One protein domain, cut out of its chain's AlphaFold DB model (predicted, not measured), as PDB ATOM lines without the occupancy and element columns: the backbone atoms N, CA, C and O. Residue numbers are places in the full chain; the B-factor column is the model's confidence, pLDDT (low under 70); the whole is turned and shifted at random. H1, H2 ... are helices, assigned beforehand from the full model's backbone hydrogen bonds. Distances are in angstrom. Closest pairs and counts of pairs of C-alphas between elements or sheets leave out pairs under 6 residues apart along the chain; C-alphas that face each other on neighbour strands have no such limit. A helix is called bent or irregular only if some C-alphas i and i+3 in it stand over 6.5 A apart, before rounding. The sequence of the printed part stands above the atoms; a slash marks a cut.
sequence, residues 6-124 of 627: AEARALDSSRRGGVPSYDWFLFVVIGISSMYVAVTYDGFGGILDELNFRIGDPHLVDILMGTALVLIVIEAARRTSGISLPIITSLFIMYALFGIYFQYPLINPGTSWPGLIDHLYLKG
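AT A GLANCE: This is residues 6 to 124 of the 627 residues of the protein "C4-dicarboxylate ABC transporter permease" of Rhodospirillaceae bacterium (UniProt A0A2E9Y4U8). H3 runs through the middle of a flat, loose domain of mostly crossed helices: H2 packs steeply on it, H4 folds back from its end, and short H5 packs across its first half, with H1 far off. The printed part has 119 residues with five named helices, H1 to H5, and is all helix. The radius of gyration of the C-alphas is 18.1 A, the spans 55 by 45 by 19 A.

HOW THE PARTS SIT: H1, residues 6 to 10, touches no helix. H2, residues 21 to 40, touches the hub H3, residues 60 to 81, at a steep tilt of 51 degrees; find their closest C-alphas at Ser 33 and Met 65, 5.0 A. H3 and H4, residues 84 to 101, form a hairpin, closest at C-alphas 74 and 86, 5.2 A. H5, residues 113 to 122, touches H3, closest at C-alphas 121 and 66, 5.6 A. Every O i to N i+4 pair is within hydrogen-bond range in H1, H3 and H5, 14 of 16 in H2, 12 of 14 in H4.

IN THESE COORDINATES: Find C-alpha 6 at (-1.679, -19.545, -61.025), where H1 begins, and C-alpha 122 at (-10.935, 4.390, -21.559), where H5 ends. H2 measures 28.2 A, H3 31.0 A, and H4, irregular with C-alphas 97 and 100 8.1 A apart, 24.4 A.

THE WHOLE: The printed part has no cut; look for long links from H2 to H3 and H4 to H5, and pLDDT under 70 at residues 6 to 17 and 45 to 48.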
ATOM      1  N   ALA A   6      -0.701 -20.561 -60.629       43.97
ATOM      2  CA  ALA A   6      -1.679 -19.545 -61.025       43.97
ATOM      3  C   ALA A   6      -2.272 -18.785 -59.817       43.97
ATOM      4  O   ALA A   6      -2.405 -17.564 -59.875       43.97
ATOM      5  N   GLU A   7      -2.532 -19.462 -58.691       44.66
ATOM      6  CA  GLU A   7      -2.974 -18.825 -57.433       44.66
ATOM      7  C   GLU A   7      -1.862 -17.972 -56.813       44.66
ATOM      8  O   GLU A   7      -2.117 -16.893 -56.280       44.66
ATOM      9  N   ALA A   8      -0.606 -18.409 -56.953       44.50
ATOM     10  CA  ALA A   8       0.559 -17.649 -56.504       44.50
ATOM     11  C   ALA A   8       0.711 -16.297 -57.231       44.50
ATOM     12  O   ALA A   8       1.134 -15.325 -56.613       44.50
ATOM     13  N   ARG A   9       0.327 -16.211 -58.517       43.88
ATOM     14  CA  ARG A   9       0.381 -14.962 -59.304       43.88
ATOM     15  C   ARG A   9      -0.798 -14.026 -59.028       43.88
ATOM     16  O   ARG A   9      -0.619 -12.814 -59.064       43.88
ATOM     17  N   ALA A  10      -1.980 -14.554 -58.704       46.34
ATOM     18  CA  ALA A  10      -3.131 -13.736 -58.305       46.34
ATOM     19  C   ALA A  10      -2.956 -13.102 -56.908       46.34
ATOM     20  O   ALA A  10      -3.454 -12.009 -56.654       46.34
ATOM     21  N   LEU A  11      -2.195 -13.749 -56.017       49.12
ATOM     22  CA  LEU A  11      -1.843 -13.217 -54.694       49.12
ATOM     23  C   LEU A  11      -0.835 -12.053 -54.738       49.12
ATOM     24  O   LEU A  11      -0.713 -11.324 -53.752       49.12
ATOM     25  N   ASP A  12      -0.133 -11.862 -55.858       50.75
ATOM     26  CA  ASP A  12       0.995 -10.927 -55.977       50.75
ATOM     27  C   ASP A  12       0.554  -9.470 -56.227       50.75
ATOM     28  O   ASP A  12       1.212  -8.530 -55.787       50.75
ATOM     29  N   SER A  13      -0.622  -9.245 -56.830       52.75
ATOM     30  CA  SER A  13      -1.141  -7.890 -57.103       52.75
ATOM     31  C   SER A  13      -1.637  -7.146 -55.854       52.75
ATOM     32  O   SER A  13      -1.740  -5.918 -55.858       52.75
ATOM     33  N   SER A  14      -1.918  -7.871 -54.764       56.72
ATOM     34  CA  SER A  14      -2.394  -7.313 -53.486       56.72
ATOM     35  C   SER A  14      -1.273  -6.994 -52.487       56.72
ATOM     36  O   SER A  14      -1.531  -6.418 -51.427       56.72
ATOM     37  N   ARG A  15      -0.025  -7.372 -52.797       53.94
ATOM     38  CA  ARG A  15       1.114  -7.287 -51.876       53.94
ATOM     39  C   ARG A  15       1.985  -6.076 -52.191       53.94
ATOM     40  O   ARG A  15       2.910  -6.145 -52.994       53.94
ATOM     41  N   ARG A  16       1.739  -4.950 -51.515       56.34
ATOM     42  CA  ARG A  16       2.643  -3.788 -51.584       56.34
ATOM     43  C   ARG A  16       3.882  -4.061 -50.731       56.34
ATOM     44  O   ARG A  16       3.770  -4.226 -49.518       56.34
ATOM     45  N   GLY A  17       5.055  -4.137 -51.364       69.88
ATOM     46  CA  GLY A  17       6.332  -4.377 -50.675       69.88
ATOM     47  C   GLY A  17       6.461  -5.768 -50.037       69.88
ATOM     48  O   GLY A  17       7.199  -5.924 -49.072       69.88
ATOM     49  N   GLY A  18       5.716  -6.765 -50.531       76.19
ATOM     50  CA  GLY A  18       5.692  -8.119 -49.961       76.19
ATOM     51  C   GLY A  18       4.748  -8.302 -48.764       76.19
ATOM     52  O   GLY A  18       4.653  -9.412 -48.243       76.19
ATOM     53  N   VAL A  19       4.017  -7.255 -48.362       80.31
ATOM     54  CA  VAL A  19       3.026  -7.284 -47.272       80.31
ATOM     55  C   VAL A  19       1.602  -7.225 -47.854       80.31
ATOM     56  O   VAL A  19       1.339  -6.363 -48.699       80.31
ATOM     57  N   PRO A  20       0.676  -8.114 -47.444       86.94
ATOM     58  CA  PRO A  20      -0.724  -8.078 -47.875       86.94
ATOM     59  C   PRO A  20      -1.401  -6.724 -47.611       86.94
ATOM     60  O   PRO A  20      -1.209  -6.118 -46.559       86.94
ATOM     61  N   SER A  21      -2.250  -6.259 -48.529       82.88
ATOM     62  CA  SER A  21      -3.002  -4.998 -48.385       82.88
ATOM     63  C   SER A  21      -3.872  -4.932 -47.122       82.88
ATOM     64  O   SER A  21      -3.997  -3.870 -46.516       82.88
ATOM     65  N   TYR A  22      -4.429  -6.065 -46.687       87.50
ATOM     66  CA  TYR A  22      -5.182  -6.163 -45.435       87.50
ATOM     67  C   TYR A  22      -4.323  -5.854 -44.199       87.50
ATOM     68  O   TYR A  22      -4.801  -5.220 -43.263       87.50
ATOM     69  N   ASP A  23      -3.039  -6.217 -44.207       87.62
ATOM     70  CA  ASP A  23      -2.140  -5.942 -43.080       87.62
ATOM     71  C   ASP A  23      -1.799  -4.452 -42.986       87.62
ATOM     72  O   ASP A  23      -1.699  -3.909 -41.888       87.62
ATOM     73  N   TRP A  24      -1.701  -3.768 -44.130       87.94
ATOM     74  CA  TRP A  24      -1.587  -2.310 -44.170       87.94
ATOM     75  C   TRP A  24      -2.827  -1.621 -43.602       87.94
ATOM     76  O   TRP A  24      -2.699  -0.662 -42.846       87.94
ATOM     77  N   PHE A  25      -4.021  -2.120 -43.927       90.31
ATOM     78  CA  PHE A  25      -5.261  -1.607 -43.347       90.31
ATOM     79  C   PHE A  25      -5.284  -1.799 -41.826       90.31
ATOM     80  O   PHE A  25      -5.491  -0.832 -41.098       90.31
ATOM     81  N   LEU A  26      -4.990  -3.008 -41.336       90.69
ATOM     82  CA  LEU A  26      -4.902  -3.280 -39.898       90.69
ATOM     83  C   LEU A  26      -3.874  -2.388 -39.193       90.69
ATOM     84  O   LEU A  26      -4.143  -1.915 -38.093       90.69
ATOM     85  N   PHE A  27      -2.728  -2.135 -39.826       89.81
ATOM     86  CA  PHE A  27      -1.699  -1.234 -39.307       89.81
ATOM     87  C   PHE A  27      -2.199   0.212 -39.164       89.81
ATOM     88  O   PHE A  27      -1.934   0.867 -38.158       89.81
ATOM     89  N   VAL A  28      -2.953   0.715 -40.142       91.88
ATOM     90  CA  VAL A  28      -3.536   2.062 -40.055       91.88
ATOM     91  C   VAL A  28      -4.606   2.116 -38.966       91.88
ATOM     92  O   VAL A  28      -4.587   3.029 -38.146       91.88
ATOM     93  N   VAL A  29      -5.505   1.128 -38.911       93.06
ATOM     94  CA  VAL A  29      -6.585   1.114 -37.914       93.06
ATOM     95  C   VAL A  29      -6.027   0.982 -36.499       93.06
ATOM     96  O   VAL A  29      -6.425   1.757 -35.638       93.06
ATOM     97  N   ILE A  30      -5.062   0.090 -36.245       91.25
ATOM     98  CA  ILE A  30      -4.446  -0.013 -34.912       91.25
ATOM     99  C   ILE A  30      -3.723   1.279 -34.531       91.25
ATOM    100  O   ILE A  30      -3.799   1.695 -33.378       91.25
ATOM    101  N   GLY A  31      -3.061   1.941 -35.487       90.69
ATOM    102  CA  GLY A  31      -2.409   3.229 -35.263       90.69
ATOM    103  C   GLY A  31      -3.407   4.307 -34.846       90.69
ATOM    104  O   GLY A  31      -3.213   4.955 -33.823       90.69
ATOM    105  N   ILE A  32      -4.515   4.444 -35.579       92.25
ATOM    106  CA  ILE A  32      -5.571   5.418 -35.269       92.25
ATOM    107  C   ILE A  32      -6.245   5.081 -33.935       92.25
ATOM    108  O   ILE A  32      -6.330   5.938 -33.061       92.25
ATOM    109  N   SER A  33      -6.688   3.836 -33.746       91.69
ATOM    110  CA  SER A  33      -7.401   3.424 -32.536       91.69
ATOM    111  C   SER A  33      -6.510   3.422 -31.291       91.69
ATOM    112  O   SER A  33      -7.010   3.643 -30.201       91.69
ATOM    113  N   SER A  34      -5.198   3.213 -31.387       89.00
ATOM    114  CA  SER A  34      -4.312   3.362 -30.218       89.00
ATOM    115  C   SER A  34      -4.006   4.829 -29.907       89.00
ATOM    116  O   SER A  34      -4.061   5.236 -28.750       89.00
ATOM    117  N   MET A  35      -3.740   5.647 -30.932       87.56
ATOM    118  CA  MET A  35      -3.425   7.068 -30.758       87.56
ATOM    119  C   MET A  35      -4.637   7.911 -30.362       87.56
ATOM    120  O   MET A  35      -4.454   8.949 -29.738       87.56
ATOM    121  N   TYR A  36      -5.858   7.475 -30.676       88.56
ATOM    122  CA  TYR A  36      -7.085   8.208 -30.362       88.56
ATOM    123  C   TYR A  36      -7.173   8.610 -28.884       88.56
ATOM    124  O   TYR A  36      -7.409   9.782 -28.601       88.56
ATOM    125  N   VAL A  37      -6.903   7.692 -27.947       84.38
ATOM    126  CA  VAL A  37      -6.936   7.993 -26.502       84.38
ATOM    127  C   VAL A  37      -5.897   9.048 -26.131       84.38
ATOM    128  O   VAL A  37      -6.220  10.001 -25.435       84.38
ATOM    129  N   ALA A  38      -4.668   8.920 -26.640       81.31
ATOM    130  CA  ALA A  38      -3.589   9.863 -26.347       81.31
ATOM    131  C   ALA A  38      -3.841  11.259 -26.943       81.31
ATOM    132  O   ALA A  38      -3.509  12.264 -26.328       81.31
ATOM    133  N   VAL A  39      -4.427  11.323 -28.140       83.38
ATOM    134  CA  VAL A  39      -4.660  12.574 -28.877       83.38
ATOM    135  C   VAL A  39      -5.914  13.306 -28.395       83.38
ATOM    136  O   VAL A  39      -5.972  14.526 -28.485       83.38
ATOM    137  N   THR A  40      -6.922  12.582 -27.903       83.25
ATOM    138  CA  THR A  40      -8.194  13.170 -27.445       83.25
ATOM    139  C   THR A  40      -8.277  13.349 -25.931       83.25
ATOM    140  O   THR A  40      -9.286  13.868 -25.450       83.25
ATOM    141  N   TYR A  41      -7.227  12.970 -25.189       79.38
ATOM    142  CA  TYR A  41      -7.160  13.063 -23.728       79.38
ATOM    143  C   TYR A  41      -7.531  14.466 -23.218       79.38
ATOM    144  O   TYR A  41      -8.506  14.604 -22.482       79.38
ATOM    145  N   ASP A  42      -6.846  15.495 -23.729       75.00
ATOM    146  CA  ASP A  42      -7.088  16.920 -23.429       75.00
ATOM    147  C   ASP A  42      -8.035  17.590 -24.450       75.00
ATOM    148  O   ASP A  42      -8.040  18.807 -24.634       75.00
ATOM    149  N   GLY A  43      -8.826  16.787 -25.167       70.56
ATOM    150  CA  GLY A  43      -9.666  17.244 -26.272       70.56
ATOM    151  C   GLY A  43      -8.883  17.431 -27.575       70.56
ATOM    152  O   GLY A  43      -7.656  17.507 -27.604       70.56
ATOM    153  N   PHE A  44      -9.597  17.478 -28.700       74.62
ATOM    154  CA  PHE A  44      -8.973  17.608 -30.022       74.62
ATOM    155  C   PHE A  44      -9.452  18.864 -30.739       74.62
ATOM    156  O   PHE A  44     -10.474  18.850 -31.423       74.62
ATOM    157  N   GLY A  45      -8.712  19.965 -30.572       64.25
ATOM    158  CA  GLY A  45      -8.899  21.200 -31.344       64.25
ATOM    159  C   GLY A  45     -10.312  21.799 -31.287       64.25
ATOM    160  O   GLY A  45     -10.732  22.419 -32.259       64.25
ATOM    161  N   GLY A  46     -11.062  21.570 -30.200       62.47
ATOM    162  CA  GLY A  46     -12.465  21.992 -30.053       62.47
ATOM    163  C   GLY A  46     -13.483  21.189 -30.879       62.47
ATOM    164  O   GLY A  46     -14.650  21.558 -30.921       62.47
ATOM    165  N   ILE A  47     -13.052  20.117 -31.555       65.62
ATOM    166  CA  ILE A  47     -13.897  19.214 -32.361       65.62
ATOM    167  C   ILE A  47     -14.411  18.045 -31.512       65.62
ATOM    168  O   ILE A  47     -15.517  17.556 -31.727       65.62
ATOM    169  N   LEU A  48     -13.588  17.583 -30.571       66.06
ATOM    170  CA  LEU A  48     -13.939  16.552 -29.602       66.06
ATOM    171  C   LEU A  48     -13.697  17.097 -28.202       66.06
ATOM    172  O   LEU A  48     -12.604  17.606 -27.930       66.06
ATOM    173  N   ASP A  49     -14.701  16.934 -27.344       71.44
ATOM    174  CA  ASP A  49     -14.607  17.232 -25.920       71.44
ATOM    175  C   ASP A  49     -13.523  16.377 -25.259       71.44
ATOM    176  O   ASP A  49     -13.187  15.277 -25.729       71.44
ATOM    177  N   GLU A  50     -12.971  16.878 -24.156       77.44
ATOM    178  CA  GLU A  50     -11.919  16.189 -23.414       77.44
ATOM    179  C   GLU A  50     -12.380  14.780 -23.033       77.44
ATOM    180  O   GLU A  50     -13.443  14.581 -22.435       77.44
ATOM    181  N   LEU A  51     -11.589  13.777 -23.413       76.38
ATOM    182  CA  LEU A  51     -11.924  12.374 -23.174       76.38
ATOM    183  C   LEU A  51     -12.070  12.078 -21.673       76.38
ATOM    184  O   LEU A  51     -12.880  11.235 -21.296       76.38
ATOM    185  N   ASN A  52     -11.349  12.811 -20.818       74.50
ATOM    186  CA  ASN A  52     -11.395  12.664 -19.361       74.50
ATOM    187  C   ASN A  52     -12.789  12.883 -18.759       74.50
ATOM    188  O   ASN A  52     -13.137  12.217 -17.786       74.50
ATOM    189  N   PHE A  53     -13.607  13.759 -19.351       79.12
ATOM    190  CA  PHE A  53     -14.985  13.994 -18.903       79.12
ATOM    191  C   PHE A  53     -15.998  13.007 -19.497       79.12
ATOM    192  O   PHE A  53     -17.150  12.993 -19.073       79.12
ATOM    193  N   ARG A  54     -15.577  12.165 -20.451       79.44
ATOM    194  CA  ARG A  54     -16.421  11.168 -21.132       79.44
ATOM    195  C   ARG A  54     -16.273   9.752 -20.565       79.44
ATOM    196  O   ARG A  54     -16.965   8.834 -20.999       79.44
ATOM    197  N   ILE A  55     -15.393   9.557 -19.580       82.06
ATOM    198  CA  ILE A  55     -15.242   8.275 -18.882       82.06
ATOM    199  C   ILE A  55     -16.535   7.973 -18.111       82.06
ATOM    200  O   ILE A  55     -16.951   8.741 -17.247       82.06
ATOM    201  N   GLY A  56     -17.158   6.835 -18.406       83.31
ATOM    202  CA  GLY A  56     -18.459   6.431 -17.870       83.31
ATOM    203  C   GLY A  56     -19.659   6.739 -18.774       83.31
ATOM    204  O   GLY A  56     -20.718   6.161 -18.538       83.31
ATOM    205  N   ASP A  57     -19.498   7.559 -19.820       87.00
ATOM    206  CA  ASP A  57     -20.513   7.808 -20.860       87.00
ATOM    207  C   ASP A  57     -19.858   7.894 -22.257       87.00
ATOM    208  O   ASP A  57     -19.699   8.977 -22.828       87.00
ATOM    209  N   PRO A  58     -19.392   6.755 -22.812       86.94
ATOM    210  CA  PRO A  58     -18.623   6.748 -24.051       86.94
ATOM    211  C   PRO A  58     -19.491   7.119 -25.261       86.94
ATOM    212  O   PRO A  58     -20.546   6.528 -25.507       86.94
ATOM    213  N   HIS A  59     -19.002   8.030 -26.104       89.38
ATOM    214  CA  HIS A  59     -19.655   8.349 -27.370       89.38
ATOM    215  C   HIS A  59     -19.477   7.233 -28.405       89.38
ATOM    216  O   HIS A  59     -18.612   6.363 -28.302       89.38
ATOM    217  N   LEU A  60     -20.255   7.301 -29.492       89.31
ATOM    218  CA  LEU A  60     -20.171   6.337 -30.593       89.31
ATOM    219  C   LEU A  60     -18.748   6.211 -31.162       89.31
ATOM    220  O   LEU A  60     -18.320   5.108 -31.486       89.31
ATOM    221  N   VAL A  61     -18.006   7.318 -31.262       89.56
ATOM    222  CA  VAL A  61     -16.620   7.305 -31.758       89.56
ATOM    223  C   VAL A  61     -15.702   6.537 -30.805       89.56
ATOM    224  O   VAL A  61     -14.914   5.712 -31.268       89.56
ATOM    225  N   ASP A  62     -15.858   6.726 -29.492       90.50
ATOM    226  CA  ASP A  62     -15.101   6.002 -28.463       90.50
ATOM    227  C   ASP A  62     -15.385   4.496 -28.547       90.50
ATOM    228  O   ASP A  62     -14.465   3.675 -28.560       90.50
ATOM    229  N   ILE A  63     -16.665   4.137 -28.703       93.38
ATOM    230  CA  ILE A  63     -17.114   2.748 -28.850       93.38
ATOM    231  C   ILE A  63     -16.531   2.121 -30.121       93.38
ATOM    232  O   ILE A  63     -16.040   0.992 -30.071       93.38
ATOM    233  N   LEU A  64     -16.556   2.827 -31.255       94.81
ATOM    234  CA  LEU A  64     -16.017   2.333 -32.525       94.81
ATOM    235  C   LEU A  64     -14.500   2.128 -32.457       94.81
ATOM    236  O   LEU A  64     -14.015   1.074 -32.873       94.81
ATOM    237  N   MET A  65     -13.757   3.091 -31.902       93.81
ATOM    238  CA  MET A  65     -12.300   2.997 -31.766       93.81
ATOM    239  C   MET A  65     -11.890   1.891 -30.793       93.81
ATOM    240  O   MET A  65     -11.018   1.085 -31.119       93.81
ATOM    241  N   GLY A  66     -12.561   1.787 -29.645       94.19
ATOM    242  CA  GLY A  66     -12.313   0.715 -28.685       94.19
ATOM    243  C   GLY A  66     -12.668  -0.663 -29.245       94.19
ATOM    244  O   GLY A  66     -11.888  -1.603 -29.108       94.19
ATOM    245  N   THR A  67     -13.793  -0.786 -29.957       96.06
ATOM    246  CA  THR A  67     -14.194  -2.037 -30.630       96.06
ATOM    247  C   THR A  67     -13.164  -2.456 -31.675       96.06
ATOM    248  O   THR A  67     -12.755  -3.618 -31.709       96.06
ATOM    249  N   ALA A  68     -12.705  -1.515 -32.505       96.00
ATOM    250  CA  ALA A  68     -11.662  -1.777 -33.488       96.00
ATOM    251  C   ALA A  68     -10.367  -2.247 -32.810       96.00
ATOM    252  O   ALA A  68      -9.792  -3.254 -33.228       96.00
ATOM    253  N   LEU A  69      -9.943  -1.587 -31.726       95.19
ATOM    254  CA  LEU A  69      -8.734  -1.977 -31.007       95.19
ATOM    255  C   LEU A  69      -8.861  -3.370 -30.375       95.19
ATOM    256  O   LEU A  69      -7.943  -4.172 -30.528       95.19
ATOM    257  N   VAL A  70      -9.991  -3.696 -29.737       96.12
ATOM    258  CA  VAL A  70     -10.254  -5.031 -29.166       96.12
ATOM    259  C   VAL A  70     -10.111  -6.120 -30.233       96.12
ATOM    260  O   VAL A  70      -9.371  -7.084 -30.036       96.12
ATOM    261  N   LEU A  71     -10.766  -5.959 -31.387       95.81
ATOM    262  CA  LEU A  71     -10.720  -6.953 -32.465       95.81
ATOM    263  C   LEU A  71      -9.309  -7.115 -33.040       95.81
ATOM    264  O   LEU A  71      -8.860  -8.237 -33.284       95.81
ATOM    265  N   ILE A  72      -8.585  -6.009 -33.228       94.81
ATOM    266  CA  ILE A  72      -7.226  -6.054 -33.770       94.81
ATOM    267  C   ILE A  72      -6.247  -6.651 -32.762       94.81
ATOM    268  O   ILE A  72      -5.370  -7.414 -33.159       94.81
ATOM    269  N   VAL A  73      -6.396  -6.364 -31.468       94.75
ATOM    270  CA  VAL A  73      -5.574  -6.967 -30.410       94.75
ATOM    271  C   VAL A  73      -5.766  -8.486 -30.375       94.75
ATOM    272  O   VAL A  73      -4.779  -9.217 -30.301       94.75
ATOM    273  N   ILE A  74      -7.001  -8.981 -30.519       95.00
ATOM    274  CA  ILE A  74      -7.286 -10.423 -30.612       95.00
ATOM    275  C   ILE A  74      -6.624 -11.036 -31.858       95.00
ATOM    276  O   ILE A  74      -6.000 -12.097 -31.778       95.00
ATOM    277  N   GLU A  75      -6.695 -10.365 -33.009       93.69
ATOM    278  CA  GLU A  75      -6.029 -10.819 -34.236       93.69
ATOM    279  C   GLU A  75      -4.492 -10.775 -34.118       93.69
ATOM    280  O   GLU A  75      -3.799 -11.692 -34.568       93.69
ATOM    281  N   ALA A  76      -3.936  -9.759 -33.455       92.38
ATOM    282  CA  ALA A  76      -2.507  -9.650 -33.169       92.38
ATOM    283  C   ALA A  76      -2.036 -10.783 -32.244       92.38
ATOM    284  O   ALA A  76      -0.999 -11.402 -32.508       92.38
ATOM    285  N   ALA A  77      -2.813 -11.125 -31.212       90.94
ATOM    286  CA  ALA A  77      -2.552 -12.288 -30.367       90.94
ATOM    287  C   ALA A  77      -2.593 -13.594 -31.160       90.94
ATOM    288  O   ALA A  77      -1.701 -14.427 -31.003       90.94
ATOM    289  N   ARG A  78      -3.555 -13.752 -32.080       92.06
ATOM    290  CA  ARG A  78      -3.638 -14.939 -32.944       92.06
ATOM    291  C   ARG A  78      -2.378 -15.126 -33.785       92.06
ATOM    292  O   ARG A  78      -1.882 -16.245 -33.918       92.06
ATOM    293  N   ARG A  79      -1.860 -14.033 -34.353       89.50
ATOM    294  CA  ARG A  79      -0.669 -14.034 -35.219       89.50
ATOM    295  C   ARG A  79       0.636 -14.271 -34.463       89.50
ATOM    296  O   ARG A  79       1.565 -14.827 -35.038       89.50
ATOM    297  N   THR A  80       0.720 -13.835 -33.208       84.62
ATOM    298  CA  THR A  80       1.966 -13.856 -32.423       84.62
ATOM    299  C   THR A  80       2.058 -15.037 -31.459       84.62
ATOM    300  O   THR A  80       3.125 -15.628 -31.317       84.62
ATOM    301  N   SER A  81       0.941 -15.392 -30.824       78.06
ATOM    302  CA  SER A  81       0.860 -16.356 -29.717       78.06
ATOM    303  C   SER A  81      -0.013 -17.578 -30.034       78.06
ATOM    304  O   SER A  81      -0.178 -18.456 -29.191       78.06
ATOM    305  N   GLY A  82      -0.563 -17.665 -31.248       83.75
ATOM    306  CA  GLY A  82      -1.446 -18.754 -31.666       83.75
ATOM    307  C   GLY A  82      -2.898 -18.566 -31.217       83.75
ATOM    308  O   GLY A  82      -3.295 -17.505 -30.754       83.75
ATOM    309  N   ILE A  83      -3.724 -19.602 -31.394       87.44
ATOM    310  CA  ILE A  83      -5.189 -19.500 -31.248       87.44
ATOM    311  C   ILE A  83      -5.678 -19.500 -29.788       87.44
ATOM    312  O   ILE A  83      -6.774 -19.019 -29.514       87.44
ATOM    313  N   SER A  84      -4.868 -20.003 -28.850       84.75
ATOM    314  CA  SER A  84      -5.274 -20.205 -27.453       84.75
ATOM    315  C   SER A  84      -5.663 -18.898 -26.757       84.75
ATOM    316  O   SER A  84      -6.754 -18.798 -26.201       84.75
ATOM    317  N   LEU A  85      -4.801 -17.878 -26.829       86.50
ATOM    318  CA  LEU A  85      -5.028 -16.587 -26.172       86.50
ATOM    319  C   LEU A  85      -6.247 -15.823 -26.751       86.50
ATOM    320  O   LEU A  85      -7.067 -15.352 -25.960       86.50
ATOM    321  N   PRO A  86      -6.454 -15.757 -28.085       92.19
ATOM    322  CA  PRO A  86      -7.697 -15.268 -28.689       92.19
ATOM    323  C   PRO A  86      -8.959 -15.979 -28.199       92.19
ATOM    324  O   PRO A  86      -9.929 -15.311 -27.860       92.19
ATOM    325  N   ILE A  87      -8.958 -17.318 -28.143       91.38
ATOM    326  CA  ILE A  87     -10.124 -18.088 -27.681       91.38
ATOM    327  C   ILE A  87     -10.450 -17.726 -26.235       91.38
ATOM    328  O   ILE A  87     -11.594 -17.400 -25.934       91.38
ATOM    329  N   ILE A  88      -9.445 -17.740 -25.356       89.31
ATOM    330  CA  ILE A  88      -9.621 -17.410 -23.938       89.31
ATOM    331  C   ILE A  88     -10.170 -15.987 -23.787       89.31
ATOM    332  O   ILE A  88     -11.147 -15.780 -23.077       89.31
ATOM    333  N   THR A  89      -9.610 -15.020 -24.511       93.12
ATOM    334  CA  THR A  89     -10.055 -13.617 -24.453       93.12
ATOM    335  C   THR A  89     -11.491 -13.453 -24.930       93.12
ATOM    336  O   THR A  89     -12.287 -12.802 -24.261       93.12
ATOM    337  N   SER A  90     -11.853 -14.085 -26.048       94.75
ATOM    338  CA  SER A  90     -13.226 -14.076 -26.551       94.75
ATOM    339  C   SER A  90     -14.198 -14.711 -25.555       94.75
ATOM    340  O   SER A  90     -15.285 -14.180 -25.348       94.75
ATOM    341  N   LEU A  91     -13.809 -15.806 -24.891       92.62
ATOM    342  CA  LEU A  91     -14.616 -16.420 -23.833       92.62
ATOM    343  C   LEU A  91     -14.792 -15.487 -22.631       92.62
ATOM    344  O   LEU A  91     -15.903 -15.385 -22.122       92.62
ATOM    345  N   PHE A  92     -13.748 -14.768 -22.213       92.38
ATOM    346  CA  PHE A  92     -13.843 -13.769 -21.145       92.38
ATOM    347  C   PHE A  92     -14.751 -12.595 -21.532       92.38
ATOM    348  O   PHE A  92     -15.620 -12.222 -20.750       92.38
ATOM    349  N   ILE A  93     -14.635 -12.062 -22.752       95.62
ATOM    350  CA  ILE A  93     -15.552 -11.023 -23.254       95.62
ATOM    351  C   ILE A  93     -17.000 -11.526 -23.203       95.62
ATOM    352  O   ILE A  93     -17.869 -10.848 -22.662       95.62
ATOM    353  N   MET A  94     -17.261 -12.737 -23.704       94.06
ATOM    354  CA  MET A  94     -18.594 -13.342 -23.638       94.06
ATOM    355  C   MET A  94     -19.064 -13.527 -22.191       94.06
ATOM    356  O   MET A  94     -20.220 -13.267 -21.878       94.06
ATOM    357  N   TYR A  95     -18.172 -13.926 -21.292       91.94
ATOM    358  CA  TYR A  95     -18.468 -14.083 -19.873       91.94
ATOM    359  C   TYR A  95     -18.796 -12.750 -19.172       91.94
ATOM    360  O   TYR A  95     -19.682 -12.719 -18.318       91.94
ATOM    361  N   ALA A  96     -18.162 -11.641 -19.565       93.94
ATOM    362  CA  ALA A  96     -18.529 -10.299 -19.105       93.94
ATOM    363  C   ALA A  96     -19.919  -9.871 -19.602       93.94
ATOM    364  O   ALA A  96     -20.689  -9.279 -18.852       93.94
ATOM    365  N   LEU A  97     -20.262 -10.175 -20.856       94.31
ATOM    366  CA  LEU A  97     -21.547  -9.778 -21.445       94.31
ATOM    367  C   LEU A  97     -22.720 -10.630 -20.933       94.31
ATOM    368  O   LEU A  97     -23.799 -10.110 -20.666       94.31
ATOM    369  N   PHE A  98     -22.515 -11.941 -20.785       93.12
ATOM    370  CA  PHE A  98     -23.563 -12.927 -20.482       93.12
ATOM    371  C   PHE A  98     -23.473 -13.499 -19.059       93.12
ATOM    372  O   PHE A  98     -24.094 -14.512 -18.741       93.12
ATOM    373  N   GLY A  99     -22.715 -12.840 -18.188       86.88
ATOM    374  CA  GLY A  99     -22.456 -13.259 -16.815       86.88
ATOM    375  C   GLY A  99     -23.675 -13.506 -15.934       86.88
ATOM    376  O   GLY A  99     -23.648 -14.379 -15.067       86.88
ATOM    377  N   ILE A 100     -24.764 -12.784 -16.208       88.50
ATOM    378  CA  ILE A 100     -26.039 -12.886 -15.486       88.50
ATOM    379  C   ILE A 100     -26.707 -14.261 -15.612       88.50
ATOM    380  O   ILE A 100     -27.545 -14.611 -14.787       88.50
ATOM    381  N   TYR A 101     -26.354 -15.043 -16.639       89.69
ATOM    382  CA  TYR A 101     -26.937 -16.365 -16.889       89.69
ATOM    383  C   TYR A 101     -26.201 -17.499 -16.164       89.69
ATOM    384  O   TYR A 101     -26.660 -18.642 -16.185       89.69
ATOM    385  N   PHE A 102     -25.058 -17.212 -15.539       87.69
ATOM    386  CA  PHE A 102     -24.295 -18.207 -14.794       87.69
ATOM    387  C   PHE A 102     -24.838 -18.383 -13.372       87.69
ATOM    388  O   PHE A 102     -25.407 -17.470 -12.780       87.69
ATOM    389  N   GLN A 103     -24.633 -19.572 -12.802       86.88
ATOM    390  CA  GLN A 103     -24.926 -19.843 -11.394       86.88
ATOM    391  C   GLN A 103     -23.734 -19.475 -10.505       86.88
ATOM    392  O   GLN A 103     -22.590 -19.407 -10.966       86.88
ATOM    393  N   TYR A 104     -23.993 -19.261  -9.212       79.50
ATOM    394  CA  TYR A 104     -22.930 -19.112  -8.219       79.50
ATOM    395  C   TYR A 104     -21.992 -20.335  -8.272       79.50
ATOM    396  O   TYR A 104     -22.493 -21.462  -8.301       79.50
ATOM    397  N   PRO A 105     -20.658 -20.151  -8.324       77.06
ATOM    398  CA  PRO A 105     -19.892 -18.923  -8.055       77.06
ATOM    399  C   PRO A 105     -19.468 -18.131  -9.302       77.06
ATOM    400  O   PRO A 105     -18.762 -17.133  -9.194       77.06
ATOM    401  N   LEU A 106     -19.876 -18.559 -10.498       83.38
ATOM    402  CA  LEU A 106     -19.489 -17.922 -11.759       83.38
ATOM    403  C   LEU A 106     -20.412 -16.767 -12.164       83.38
ATOM    404  O   LEU A 106     -20.119 -16.087 -13.144       83.38
ATOM    405  N   ILE A 107     -21.497 -16.523 -11.434       88.44
ATOM    406  CA  ILE A 107     -22.395 -15.394 -11.686       88.44
ATOM    407  C   ILE A 107     -21.651 -14.056 -11.592       88.44
ATOM    408  O   ILE A 107     -20.822 -13.852 -10.702       88.44
ATOM    409  N   ASN A 108     -21.957 -13.139 -12.508       87.88
ATOM    410  CA  ASN A 108     -21.516 -11.751 -12.427       87.88
ATOM    411  C   ASN A 108     -22.639 -10.795 -12.879       87.88
ATOM    412  O   ASN A 108     -23.589 -11.251 -13.522       87.88
ATOM    413  N   PRO A 109     -22.560  -9.491 -12.548       84.81
ATOM    414  CA  PRO A 109     -23.624  -8.524 -12.841       84.81
ATOM    415  C   PRO A 109     -23.938  -8.329 -14.333       84.81
ATOM    416  O   PRO A 109     -24.984  -7.770 -14.659       84.81
ATOM    417  N   GLY A 110     -23.063  -8.791 -15.232       85.12
ATOM    418  CA  GLY A 110     -23.117  -8.501 -16.661       85.12
ATOM    419  C   GLY A 110     -22.714  -7.060 -16.985       85.12
ATOM    420  O   GLY A 110     -22.795  -6.162 -16.149       85.12
ATOM    421  N   THR A 111     -22.287  -6.818 -18.224       91.81
ATOM    422  CA  THR A 111     -22.045  -5.464 -18.746       91.81
ATOM    423  C   THR A 111     -22.562  -5.321 -20.174       91.81
ATOM    424  O   THR A 111     -22.593  -6.282 -20.942       91.81
ATOM    425  N   SER A 112     -22.959  -4.106 -20.554       94.00
ATOM    426  CA  SER A 112     -23.259  -3.767 -21.948       94.00
ATOM    427  C   SER A 112     -21.966  -3.628 -22.763       94.00
ATOM    428  O   SER A 112     -20.892  -3.420 -22.198       94.00
ATOM    429  N   TRP A 113     -22.051  -3.708 -24.099       95.06
ATOM    430  CA  TRP A 113     -20.883  -3.493 -24.965       95.06
ATOM    431  C   TRP A 113     -20.255  -2.096 -24.792       95.06
ATOM    432  O   TRP A 113     -19.041  -2.032 -24.616       95.06
ATOM    433  N   PRO A 114     -21.025  -0.986 -24.743       95.06
ATOM    434  CA  PRO A 114     -20.465   0.333 -24.438       95.06
ATOM    435  C   PRO A 114     -19.781   0.391 -23.069       95.06
ATOM    436  O   PRO A 114     -18.665   0.888 -22.983       95.06
ATOM    437  N   GLY A 115     -20.398  -0.178 -22.025       93.12
ATOM    438  CA  GLY A 115     -19.800  -0.228 -20.687       93.12
ATOM    439  C   GLY A 115     -18.521  -1.070 -20.640       93.12
ATOM    440  O   GLY A 115     -17.562  -0.720 -19.954       93.12
ATOM    441  N   LEU A 116     -18.468  -2.145 -21.433       94.56
ATOM    442  CA  LEU A 116     -17.263  -2.949 -21.580       94.56
ATOM    443  C   LEU A 116     -16.157  -2.160 -22.289       94.56
ATOM    444  O   LEU A 116     -15.023  -2.184 -21.829       94.56
ATOM    445  N   ILE A 117     -16.461  -1.446 -23.378       95.38
ATOM    446  CA  ILE A 117     -15.465  -0.617 -24.071       95.38
ATOM    447  C   ILE A 117     -14.975   0.525 -23.176       95.38
ATOM    448  O   ILE A 117     -13.767   0.735 -23.099       95.38
ATOM    449  N   ASP A 118     -15.864   1.204 -22.453       92.31
ATOM    450  CA  ASP A 118     -15.491   2.218 -21.461       92.31
ATOM    451  C   ASP A 118     -14.440   1.676 -20.477       92.31
ATOM    452  O   ASP A 118     -13.372   2.264 -20.293       92.31
ATOM    453  N   HIS A 119     -14.676   0.484 -19.930       92.62
ATOM    454  CA  HIS A 119     -13.731  -0.128 -19.007       92.62
ATOM    455  C   HIS A 119     -12.440  -0.624 -19.684       92.62
ATOM    456  O   HIS A 119     -11.339  -0.375 -19.193       92.62
ATOM    457  N   LEU A 120     -12.548  -1.312 -20.824       94.00
ATOM    458  CA  LEU A 120     -11.403  -1.936 -21.491       94.00
ATOM    459  C   LEU A 120     -10.473  -0.939 -22.187       94.00
ATOM    460  O   LEU A 120      -9.291  -1.234 -22.377       94.00
ATOM    461  N   TYR A 121     -11.000   0.198 -22.626       92.12
ATOM    462  CA  TYR A 121     -10.297   1.118 -23.514       92.12
ATOM    463  C   TYR A 121     -10.048   2.489 -22.877       92.12
ATOM    464  O   TYR A 121      -8.948   3.020 -23.048       92.12
ATOM    465  N   LEU A 122     -11.008   3.028 -22.109       88.25
ATOM    466  CA  LEU A 122     -10.935   4.390 -21.559       88.25
ATOM    467  C   LEU A 122     -10.393   4.440 -20.121       88.25
ATOM    468  O   LEU A 122      -9.530   5.262 -19.833       88.25
ATOM    469  N   LYS A 123     -10.828   3.543 -19.224       85.69
ATOM    470  CA  LYS A 123     -10.484   3.585 -17.780       85.69
ATOM    471  C   LYS A 123      -9.040   3.212 -17.416       85.69
ATOM    472  O   LYS A 123      -8.680   3.262 -16.247       85.69
ATOM    473  N   GLY A 124      -8.210   2.813 -18.381       81.88
ATOM    474  CA  GLY A 124      -6.810   2.447 -18.120       81.88
ATOM    475  C   GLY A 124      -6.613   1.139 -17.337       81.88
ATOM    476  O   GLY A 124      -5.487   0.817 -16.977       81.88
TER     477      GLY A 124